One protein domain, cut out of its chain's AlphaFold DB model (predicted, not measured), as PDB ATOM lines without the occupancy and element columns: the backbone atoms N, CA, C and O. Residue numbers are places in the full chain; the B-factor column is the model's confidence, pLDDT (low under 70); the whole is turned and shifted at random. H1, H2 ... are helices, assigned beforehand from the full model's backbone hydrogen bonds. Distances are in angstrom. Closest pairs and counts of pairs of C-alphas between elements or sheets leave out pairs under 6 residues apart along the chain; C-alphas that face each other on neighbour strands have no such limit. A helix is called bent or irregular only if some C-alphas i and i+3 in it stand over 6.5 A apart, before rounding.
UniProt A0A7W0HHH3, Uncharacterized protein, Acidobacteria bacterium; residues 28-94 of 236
ATOM      1  N   ASN A  28     -33.260 -15.853 -21.527       90.94
ATOM      2  CA  ASN A  28     -33.094 -15.755 -22.989       90.94
ATOM      3  C   ASN A  28     -33.308 -17.088 -23.727       90.94
ATOM      4  O   ASN A  28     -33.847 -17.106 -24.830       90.94
ATOM      5  N   TRP A  29     -32.896 -18.202 -23.118       90.25
ATOM      6  CA  TRP A  29     -33.066 -19.539 -23.695       90.25
ATOM      7  C   TRP A  29     -34.491 -20.089 -23.503       90.25
ATOM      8  O   TRP A  29     -34.956 -20.877 -24.318       90.25
ATOM      9  N   VAL A  30     -35.199 -19.633 -22.462       90.31
ATOM     10  CA  VAL A  30     -36.588 -20.012 -22.152       90.31
ATOM     11  C   VAL A  30     -37.577 -19.320 -23.090       90.31
ATOM     12  O   VAL A  30     -38.673 -19.815 -23.325       90.31
ATOM     13  N   MET A  31     -37.201 -18.182 -23.676       87.75
ATOM     14  CA  MET A  31     -38.068 -17.406 -24.565       87.75
ATOM     15  C   MET A  31     -38.194 -17.989 -25.985       87.75
ATOM     16  O   MET A  31     -38.477 -17.259 -26.934       87.75
ATOM     17  N   GLN A  32     -38.020 -19.300 -26.150       84.50
ATOM     18  CA  GLN A  32     -38.061 -20.021 -27.425       84.50
ATOM     19  C   GLN A  32     -39.075 -21.171 -27.359       84.50
ATOM     20  O   GLN A  32     -39.286 -21.734 -26.293       84.50
ATOM     21  N   LEU A  33     -39.687 -21.534 -28.491       79.62
ATOM     22  CA  LEU A  33     -40.592 -22.690 -28.633       79.62
ATOM     23  C   LEU A  33     -41.627 -22.805 -27.486       79.62
ATOM     24  O   LEU A  33     -42.211 -21.785 -27.096       79.62
ATOM     25  N   ASP A  34     -41.823 -24.023 -26.973       79.06
ATOM     26  CA  ASP A  34     -42.806 -24.396 -25.948       79.06
ATOM     27  C   ASP A  34     -42.362 -24.023 -24.527       79.06
ATOM     28  O   ASP A  34     -43.196 -23.838 -23.643       79.06
ATOM     29  N   TRP A  35     -41.065 -23.774 -24.310       87.38
ATOM     30  CA  TRP A  35     -40.499 -23.300 -23.038       87.38
ATOM     31  C   TRP A  35     -41.211 -22.058 -22.490       87.38
ATOM     32  O   TRP A  35     -41.387 -21.906 -21.277       87.38
ATOM     33  N   ARG A  36     -41.670 -21.195 -23.403       90.00
ATOM     34  CA  ARG A  36     -42.453 -19.994 -23.098       90.00
ATOM     35  C   ARG A  36     -43.769 -20.315 -22.404       90.00
ATOM     36  O   ARG A  36     -44.163 -19.567 -21.515       90.00
ATOM     37  N   ILE A  37     -44.433 -21.407 -22.779       88.75
ATOM     38  CA  ILE A  37     -45.724 -21.802 -22.208       88.75
ATOM     39  C   ILE A  37     -45.530 -22.182 -20.736       88.75
ATOM     40  O   ILE A  37     -46.196 -21.615 -19.872       88.75
ATOM     41  N   HIS A  38     -44.525 -23.013 -20.429       91.25
ATOM     42  CA  HIS A  38     -44.170 -23.350 -19.043       91.25
ATOM     43  C   HIS A  38     -43.815 -22.107 -18.215       91.25
ATOM     44  O   HIS A  38     -44.229 -21.957 -17.065       91.25
ATOM     45  N   PHE A  39     -43.013 -21.209 -18.796       93.31
ATOM     46  CA  PHE A  39     -42.560 -19.996 -18.124       93.31
ATOM     47  C   PHE A  39     -43.720 -19.055 -17.800       93.31
ATOM     48  O   PHE A  39     -43.824 -18.574 -16.672       93.31
ATOM     49  N   LEU A  40     -44.608 -18.818 -18.767       92.25
ATOM     50  CA  LEU A  40     -45.786 -17.981 -18.577       92.25
ATOM     51  C   LEU A  40     -46.756 -18.615 -17.576       92.25
ATOM     52  O   LEU A  40     -47.153 -17.932 -16.635       92.25
ATOM     53  N   GLY A  41     -47.060 -19.911 -17.704       92.81
ATOM     54  CA  GLY A  41     -47.926 -20.629 -16.765       92.81
ATOM     55  C   GLY A  41     -47.454 -20.487 -15.316       92.81
ATOM     56  O   GLY A  41     -48.227 -20.109 -14.437       92.81
ATOM     57  N   TRP A  42     -46.152 -20.661 -15.069       94.19
ATOM     58  CA  TRP A  42     -45.544 -20.380 -13.766       94.19
ATOM     59  C   TRP A  42     -45.687 -18.916 -13.326       94.19
ATOM     60  O   TRP A  42     -46.019 -18.640 -12.170       94.19
ATOM     61  N   HIS A  43     -45.418 -17.966 -14.220       93.81
ATOM     62  CA  HIS A  43     -45.404 -16.545 -13.883       93.81
ATOM     63  C   HIS A  43     -46.779 -15.965 -13.553       93.81
ATOM     64  O   HIS A  43     -46.851 -15.043 -12.735       93.81
ATOM     65  N   PHE A  44     -47.845 -16.493 -14.150       92.94
ATOM     66  CA  PHE A  44     -49.210 -16.195 -13.724       92.94
ATOM     67  C   PHE A  44     -49.519 -16.897 -12.401       92.94
ATOM     68  O   PHE A  44     -49.890 -16.240 -11.427       92.94
ATOM     69  N   PHE A  45     -49.227 -18.199 -12.309       94.25
ATOM     70  CA  PHE A  45     -49.508 -18.990 -11.113       94.25
ATOM     71  C   PHE A  45     -48.914 -18.396  -9.834       94.25
ATOM     72  O   PHE A  45     -49.574 -18.379  -8.793       94.25
ATOM     73  N   ARG A  46     -47.667 -17.914  -9.894       94.44
ATOM     74  CA  ARG A  46     -46.955 -17.372  -8.726       94.44
ATOM     75  C   ARG A  46     -47.472 -16.010  -8.258       94.44
ATOM     76  O   ARG A  46     -47.157 -15.628  -7.136       94.44
ATOM     77  N   ARG A  47     -48.183 -15.264  -9.113       92.75
ATOM     78  CA  ARG A  47     -48.710 -13.919  -8.805       92.75
ATOM     79  C   ARG A  47     -50.164 -13.946  -8.354       92.75
ATOM     80  O   ARG A  47     -50.615 -13.011  -7.703       92.75
ATOM     81  N   GLU A  48     -50.882 -15.013  -8.674       91.56
ATOM     82  CA  GLU A  48     -52.261 -15.189  -8.244       91.56
ATOM     83  C   GLU A  48     -52.364 -15.750  -6.819       91.56
ATOM     84  O   GLU A  48     -51.520 -16.563  -6.403       91.56
ATOM     85  N   PRO A  49     -53.419 -15.375  -6.068       92.44
ATOM     86  CA  PRO A  49     -53.695 -15.969  -4.768       92.44
ATOM     87  C   PRO A  49     -53.875 -17.489  -4.883       92.44
ATOM     88  O   PRO A  49     -54.106 -18.050  -5.958       92.44
ATOM     89  N   TRP A  50     -53.740 -18.190  -3.761       93.25
ATOM     90  CA  TRP A  50     -54.123 -19.597  -3.716       93.25
ATOM     91  C   TRP A  50     -55.633 -19.722  -3.903       93.25
ATOM     92  O   TRP A  50     -56.408 -19.027  -3.249       93.25
ATOM     93  N   MET A  51     -56.035 -20.619  -4.794       91.38
ATOM     94  CA  MET A  51     -57.430 -20.956  -5.055       91.38
ATOM     95  C   MET A  51     -57.666 -22.434  -4.754       91.38
ATOM     96  O   MET A  51     -56.739 -23.156  -4.387       91.38
ATOM     97  N   TRP A  52     -58.912 -22.886  -4.875       88.94
ATOM     98  CA  TRP A  52     -59.252 -24.290  -4.696       88.94
ATOM     99  C   TRP A  52     -59.885 -24.868  -5.961       88.94
ATOM    100  O   TRP A  52     -60.894 -24.324  -6.416       88.94
ATOM    101  N   PRO A  53     -59.326 -25.946  -6.544       92.31
ATOM    102  CA  PRO A  53     -58.077 -26.642  -6.177       92.31
ATOM    103  C   PRO A  53     -56.812 -25.760  -6.307       92.31
ATOM    104  O   PRO A  53     -56.838 -24.761  -7.028       92.31
ATOM    105  N   PRO A  54     -55.692 -26.112  -5.637       93.94
ATOM    106  CA  PRO A  54     -54.531 -25.229  -5.456       93.94
ATOM    107  C   PRO A  54     -53.803 -24.881  -6.755       93.94
ATOM    108  O   PRO A  54     -53.109 -23.870  -6.809       93.94
ATOM    109  N   GLY A  55     -53.960 -25.698  -7.795       92.69
ATOM    110  CA  GLY A  55     -53.438 -25.455  -9.134       92.69
ATOM    111  C   GLY A  55     -54.298 -24.546 -10.011       92.69
ATOM    112  O   GLY A  55     -53.865 -24.231 -11.115       92.69
ATOM    113  N   ARG A  56     -55.491 -24.130  -9.569       91.81
ATOM    114  CA  ARG A  56     -56.373 -23.246 -10.347       91.81
ATOM    115  C   ARG A  56     -55.740 -21.860 -10.530       91.81
ATOM    116  O   ARG A  56     -55.083 -21.353  -9.622       91.81
ATOM    117  N   MET A  57     -55.977 -21.263 -11.697       90.56
ATOM    118  CA  MET A  57     -55.601 -19.898 -12.083       90.56
ATOM    119  C   MET A  57     -56.759 -19.212 -12.812       90.56
ATOM    120  O   MET A  57     -57.493 -19.878 -13.529       90.56
ATOM    121  N   SER A  58     -56.930 -17.902 -12.671       86.88
ATOM    122  CA  SER A  58     -58.000 -17.137 -13.335       86.88
ATOM    123  C   SER A  58     -57.495 -16.148 -14.385       86.88
ATOM    124  O   SER A  58     -58.211 -15.845 -15.336       86.88
ATOM    125  N   GLY A  59     -56.263 -15.660 -14.249       79.56
ATOM    126  CA  GLY A  59     -55.683 -14.634 -15.114       79.56
ATOM    127  C   GLY A  59     -54.943 -15.170 -16.340       79.56
ATOM    128  O   GLY A  59     -54.602 -14.385 -17.222       79.56
ATOM    129  N   TYR A  60     -54.687 -16.480 -16.418       78.94
ATOM    130  CA  TYR A  60     -53.938 -17.108 -17.513       78.94
ATOM    131  C   TYR A  60     -54.846 -17.900 -18.454       78.94
ATOM    132  O   TYR A  60     -55.377 -18.918 -18.030       78.94
ATOM    133  N   PHE A  61     -54.953 -17.474 -19.722       68.62
ATOM    134  CA  PHE A  61     -55.859 -18.013 -20.758       68.62
ATOM    135  C   PHE A  61     -57.351 -18.050 -20.341       68.62
ATOM    136  O   PHE A  61     -57.707 -18.482 -19.255       68.62
ATOM    137  N   HIS A  62     -58.258 -17.615 -21.225       68.38
ATOM    138  CA  HIS A  62     -59.713 -17.622 -20.971       68.38
ATOM    139  C   HIS A  62     -60.153 -16.903 -19.676       68.38
ATOM    140  O   HIS A  62     -61.038 -17.370 -18.965       68.38
ATOM    141  N   ALA A  63     -59.551 -15.753 -19.356       71.56
ATOM    142  CA  ALA A  63     -60.072 -14.899 -18.288       71.56
ATOM    143  C   ALA A  63     -61.504 -14.429 -18.646       71.56
ATOM    144  O   ALA A  63     -61.705 -13.997 -19.786       71.56
ATOM    145  N   PRO A  64     -62.488 -14.482 -17.722       71.62
ATOM    146  CA  PRO A  64     -62.357 -14.717 -16.275       71.62
ATOM    147  C   PRO A  64     -62.501 -16.182 -15.809       71.62
ATOM    148  O   PRO A  64     -62.233 -16.462 -14.639       71.62
ATOM    149  N   ASP A  65     -62.911 -17.110 -16.678       73.25
ATOM    150  CA  ASP A  65     -63.177 -18.516 -16.317       73.25
ATOM    151  C   ASP A  65     -61.910 -19.264 -15.879       73.25
ATOM    152  O   ASP A  65     -61.959 -20.162 -15.023       73.25
ATOM    153  N   GLY A  66     -60.769 -18.829 -16.419       82.62
ATOM    154  CA  GLY A  66     -59.440 -19.251 -16.020       82.62
ATOM    155  C   GLY A  66     -59.023 -20.616 -16.553       82.62
ATOM    156  O   GLY A  66     -59.674 -21.241 -17.387       82.62
ATOM    157  N   THR A  67     -57.909 -21.106 -16.019       89.25
ATOM    158  CA  THR A  67     -57.338 -22.419 -16.316       89.25
ATOM    159  C   THR A  67     -56.750 -23.050 -15.050       89.25
ATOM    160  O   THR A  67     -57.019 -22.625 -13.926       89.25
ATOM    161  N   ALA A  68     -55.939 -24.090 -15.194       91.75
ATOM    162  CA  ALA A  68     -55.148 -24.632 -14.104       91.75
ATOM    163  C   ALA A  68     -53.721 -24.929 -14.551       91.75
ATOM    164  O   ALA A  68     -53.453 -25.150 -15.728       91.75
ATOM    165  N   ILE A  69     -52.795 -24.970 -13.596       93.00
ATOM    166  CA  ILE A  69     -51.367 -25.135 -13.872       93.00
ATOM    167  C   ILE A  69     -51.070 -26.448 -14.590       93.00
ATOM    168  O   ILE A  69     -50.194 -26.472 -15.453       93.00
ATOM    169  N   GLY A  70     -51.858 -27.494 -14.317       91.69
ATOM    170  CA  GLY A  70     -51.782 -28.769 -15.025       91.69
ATOM    171  C   GLY A  70     -52.055 -28.680 -16.534       91.69
ATOM    172  O   GLY A  70     -51.586 -29.542 -17.266       91.69
ATOM    173  N   PHE A  71     -52.741 -27.639 -17.019       90.31
ATOM    174  CA  PHE A  71     -53.025 -27.422 -18.447       90.31
ATOM    175  C   PHE A  71     -52.008 -26.517 -19.155       90.31
ATOM    176  O   PHE A  71     -52.110 -26.290 -20.355       90.31
ATOM    177  N   THR A  72     -51.018 -25.997 -18.428       90.38
ATOM    178  CA  THR A  72     -50.023 -25.047 -18.966       90.38
ATOM    179  C   THR A  72     -48.692 -25.710 -19.316       90.38
ATOM    180  O   THR A  72     -47.683 -25.027 -19.466       90.38
ATOM    181  N   ASP A  73     -48.658 -27.045 -19.315       87.88
ATOM    182  CA  ASP A  73     -47.455 -27.892 -19.371       87.88
ATOM    183  C   ASP A  73     -46.401 -27.590 -18.274       87.88
ATOM    184  O   ASP A  73     -45.363 -28.238 -18.178       87.88
ATOM    185  N   SER A  74     -46.647 -26.628 -17.378       92.81
ATOM    186  CA  SER A  74     -45.841 -26.384 -16.176       92.81
ATOM    187  C   SER A  74     -45.677 -27.658 -15.341       92.81
ATOM    188  O   SER A  74     -46.422 -28.620 -15.496       92.81
ATOM    189  N   ILE A  75     -44.727 -27.656 -14.401       96.56
ATOM    190  CA  ILE A  75     -44.523 -28.778 -13.473       96.56
ATOM    191  C   ILE A  75     -45.153 -28.419 -12.114       96.56
ATOM    192  O   ILE A  75     -44.492 -27.735 -11.322       96.56
ATOM    193  N   PRO A  76     -46.400 -28.849 -11.805       96.94
ATOM    194  CA  PRO A  76     -47.078 -28.525 -10.548       96.94
ATOM    195  C   PRO A  76     -46.230 -28.816  -9.310       96.94
ATOM    196  O   PRO A  76     -46.215 -28.012  -8.385       96.94
ATOM    197  N   LEU A  77     -45.465 -29.913  -9.306       97.75
ATOM    198  CA  LEU A  77     -44.557 -30.251  -8.208       97.75
ATOM    199  C   LEU A  77     -43.558 -29.121  -7.911       97.75
ATOM    200  O   LEU A  77     -43.399 -28.716  -6.758       97.75
ATOM    201  N   ALA A  78     -42.898 -28.597  -8.946       97.25
ATOM    202  CA  ALA A  78     -41.937 -27.508  -8.805       97.25
ATOM    203  C   ALA A  78     -42.649 -26.195  -8.452       97.25
ATOM    204  O   ALA A  78     -42.233 -25.484  -7.539       97.25
ATOM    205  N   ALA A  79     -43.763 -25.906  -9.124       96.31
ATOM    206  CA  ALA A  79     -44.526 -24.687  -8.909       96.31
ATOM    207  C   ALA A  79     -45.114 -24.592  -7.491       96.31
ATOM    208  O   ALA A  79     -44.992 -23.551  -6.849       96.31
ATOM    209  N   PHE A  80     -45.696 -25.667  -6.958       97.12
ATOM    210  CA  PHE A  80     -46.199 -25.707  -5.582       97.12
ATOM    211  C   PHE A  80     -45.080 -25.595  -4.553       97.12
ATOM    212  O   PHE A  80     -45.273 -24.955  -3.524       97.12
ATOM    213  N   SER A  81     -43.903 -26.153  -4.842       96.94
ATOM    214  CA  SER A  81     -42.739 -26.033  -3.956       96.94
ATOM    215  C   SER A  81     -42.199 -24.599  -3.896       96.94
ATOM    216  O   SER A  81     -41.689 -24.172  -2.865       96.94
ATOM    217  N   LEU A  82     -42.314 -23.845  -4.993       97.00
ATOM    218  CA  LEU A  82     -41.742 -22.504  -5.127       97.00
ATOM    219  C   LEU A  82     -42.733 -21.374  -4.825       97.00
ATOM    220  O   LEU A  82     -42.312 -20.310  -4.375       97.00
ATOM    221  N   LYS A  83     -44.038 -21.572  -5.053       96.31
ATOM    222  CA  LYS A  83     -45.062 -20.526  -4.877       96.31
ATOM    223  C   LYS A  83     -45.115 -19.933  -3.459       96.31
ATOM    224  O   LYS A  83     -45.230 -18.714  -3.371       96.31
ATOM    225  N   PRO A  84     -44.960 -20.694  -2.355       96.38
ATOM    226  CA  PRO A  84     -44.892 -20.113  -1.008       96.38
ATOM    227  C   PRO A  84     -43.763 -19.089  -0.828       96.38
ATOM    228  O   PRO A  84     -43.872 -18.189  -0.004       96.38
ATOM    229  N   PHE A  85     -42.699 -19.198  -1.627       96.06
ATOM    230  CA  PHE A  85     -41.544 -18.303  -1.604       96.06
ATOM    231  C   PHE A  85     -41.585 -17.266  -2.732       96.06
ATOM    232  O   PHE A  85     -40.603 -16.562  -2.947       96.06
ATOM    233  N   ALA A  86     -42.700 -17.148  -3.464       93.88
ATOM    234  CA  ALA A  86     -42.786 -16.331  -4.672       93.88
ATOM    235  C   ALA A  86     -42.422 -14.855  -4.457       93.88
ATOM    236  O   ALA A  86     -41.915 -14.241  -5.392       93.88
ATOM    237  N   SER A  87     -42.641 -14.303  -3.260       93.38
ATOM    238  CA  SER A  87     -42.264 -12.929  -2.897       93.38
ATOM    239  C   SER A  87     -40.758 -12.725  -2.696       93.38
ATOM    240  O   SER A  87     -40.281 -11.603  -2.813       93.38
ATOM    241  N   LEU A  88     -40.007 -13.794  -2.406       95.31
ATOM    242  CA  LEU A  88     -38.550 -13.769  -2.219       95.31
ATOM    243  C   LEU A  88     -37.787 -14.058  -3.518       95.31
ATOM    244  O   LEU A  88     -36.590 -13.796  -3.615       95.31
ATOM    245  N   LEU A  89     -38.461 -14.647  -4.508       94.94
ATOM    246  CA  LEU A  89     -37.853 -15.015  -5.780       94.94
ATOM    247  C   LEU A  89     -37.708 -13.786  -6.697       94.94
ATOM    248  O   LEU A  89     -38.650 -12.994  -6.785       94.94
ATOM    249  N   PRO A  90     -36.603 -13.671  -7.462       93.62
ATOM    250  CA  PRO A  90     -36.413 -12.610  -8.449       93.62
ATOM    251  C   PRO A  90     -37.564 -12.462  -9.457       93.62
ATOM    252  O   PRO A  90     -38.368 -13.380  -9.682       93.62
ATOM    253  N   ASP A  91     -37.607 -11.304 -10.110       90.38
ATOM    254  CA  ASP A  91     -38.460 -11.051 -11.268       90.38
ATOM    255  C   ASP A  91     -37.593 -10.492 -12.413       90.38
ATOM    256  O   ASP A  91     -37.072  -9.383 -12.274       90.38
ATOM    257  N   PRO A  92     -37.357 -11.247 -13.507       91.25
ATOM    258  CA  PRO A  92     -37.922 -12.563 -13.840       91.25
ATOM    259  C   PRO A  92     -37.246 -13.749 -13.115       91.25
ATOM    260  O   PRO A  92     -36.105 -13.651 -12.664       91.25
ATOM    261  N   PHE A  93     -37.933 -14.902 -13.041       95.12
ATOM    262  CA  PHE A  93     -37.400 -16.146 -12.455       95.12
ATOM    263  C   PHE A  93     -37.908 -17.395 -13.188       95.12
ATOM    264  O   PHE A  93     -39.116 -17.613 -13.284       95.12
ATOM    265  N   GLN A  94     -36.986 -18.260 -13.612       94.31
ATOM    266  CA  GLN A  94     -37.265 -19.566 -14.211       94.31
ATOM    267  C   GLN A  94     -36.716 -20.706 -13.340       94.31
ATOM    268  O   GLN A  94     -35.575 -20.654 -12.888       94.31
TER     269      GLN A  94
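This is residues 28 to 94 of the 236 residues of an uncharacterized protein of Acidobacteria bacterium (UniProt A0A7W0HHH3). This domain has little regular structure: two short helices, H1 and then H2, set at a steep angle, with a long loop, residues 46 to 75, folded out at one end of the longest axis and Asn 28 at the other. The 67 printed residues have no named strand; the class is all helix, though under half of the residues are in named elements. The whole is compact, with a radius of gyration of the C-alphas of 11.3 A and spans of 32 by 26 by 19 A.

Find C-alpha 35 at (-40.499, -23.300, -23.038); from there H1, residues 35 to 45, runs 15.6 A. H2, residues 76 to 85, runs 14.7 A to C-alpha 85 at (-41.544, -18.303, -1.604). H2 is only just irregular: C-alphas 81 and 84 are 7.0 A apart.

H1 and H2 only just touch, with 3 pairs of C-alphas within 8 A; look at the closest, Trp 42 and Ala 79, 6.6 A apart. They run the same way at a steep tilt of 47 degrees. Each O i to N i+4 pair in H1 is within hydrogen-bond range; in H2, 4 of 6 are.

The farthest C-alphas, Asn 28 and Trp 52, are 33.0 A apart. The link from H1 to H2 is long, 30 residues; in it, residues 56 to 57 pair antiparallel with 67 to 68. The printed part has no cut. Confidence is low at residues 61 to 62.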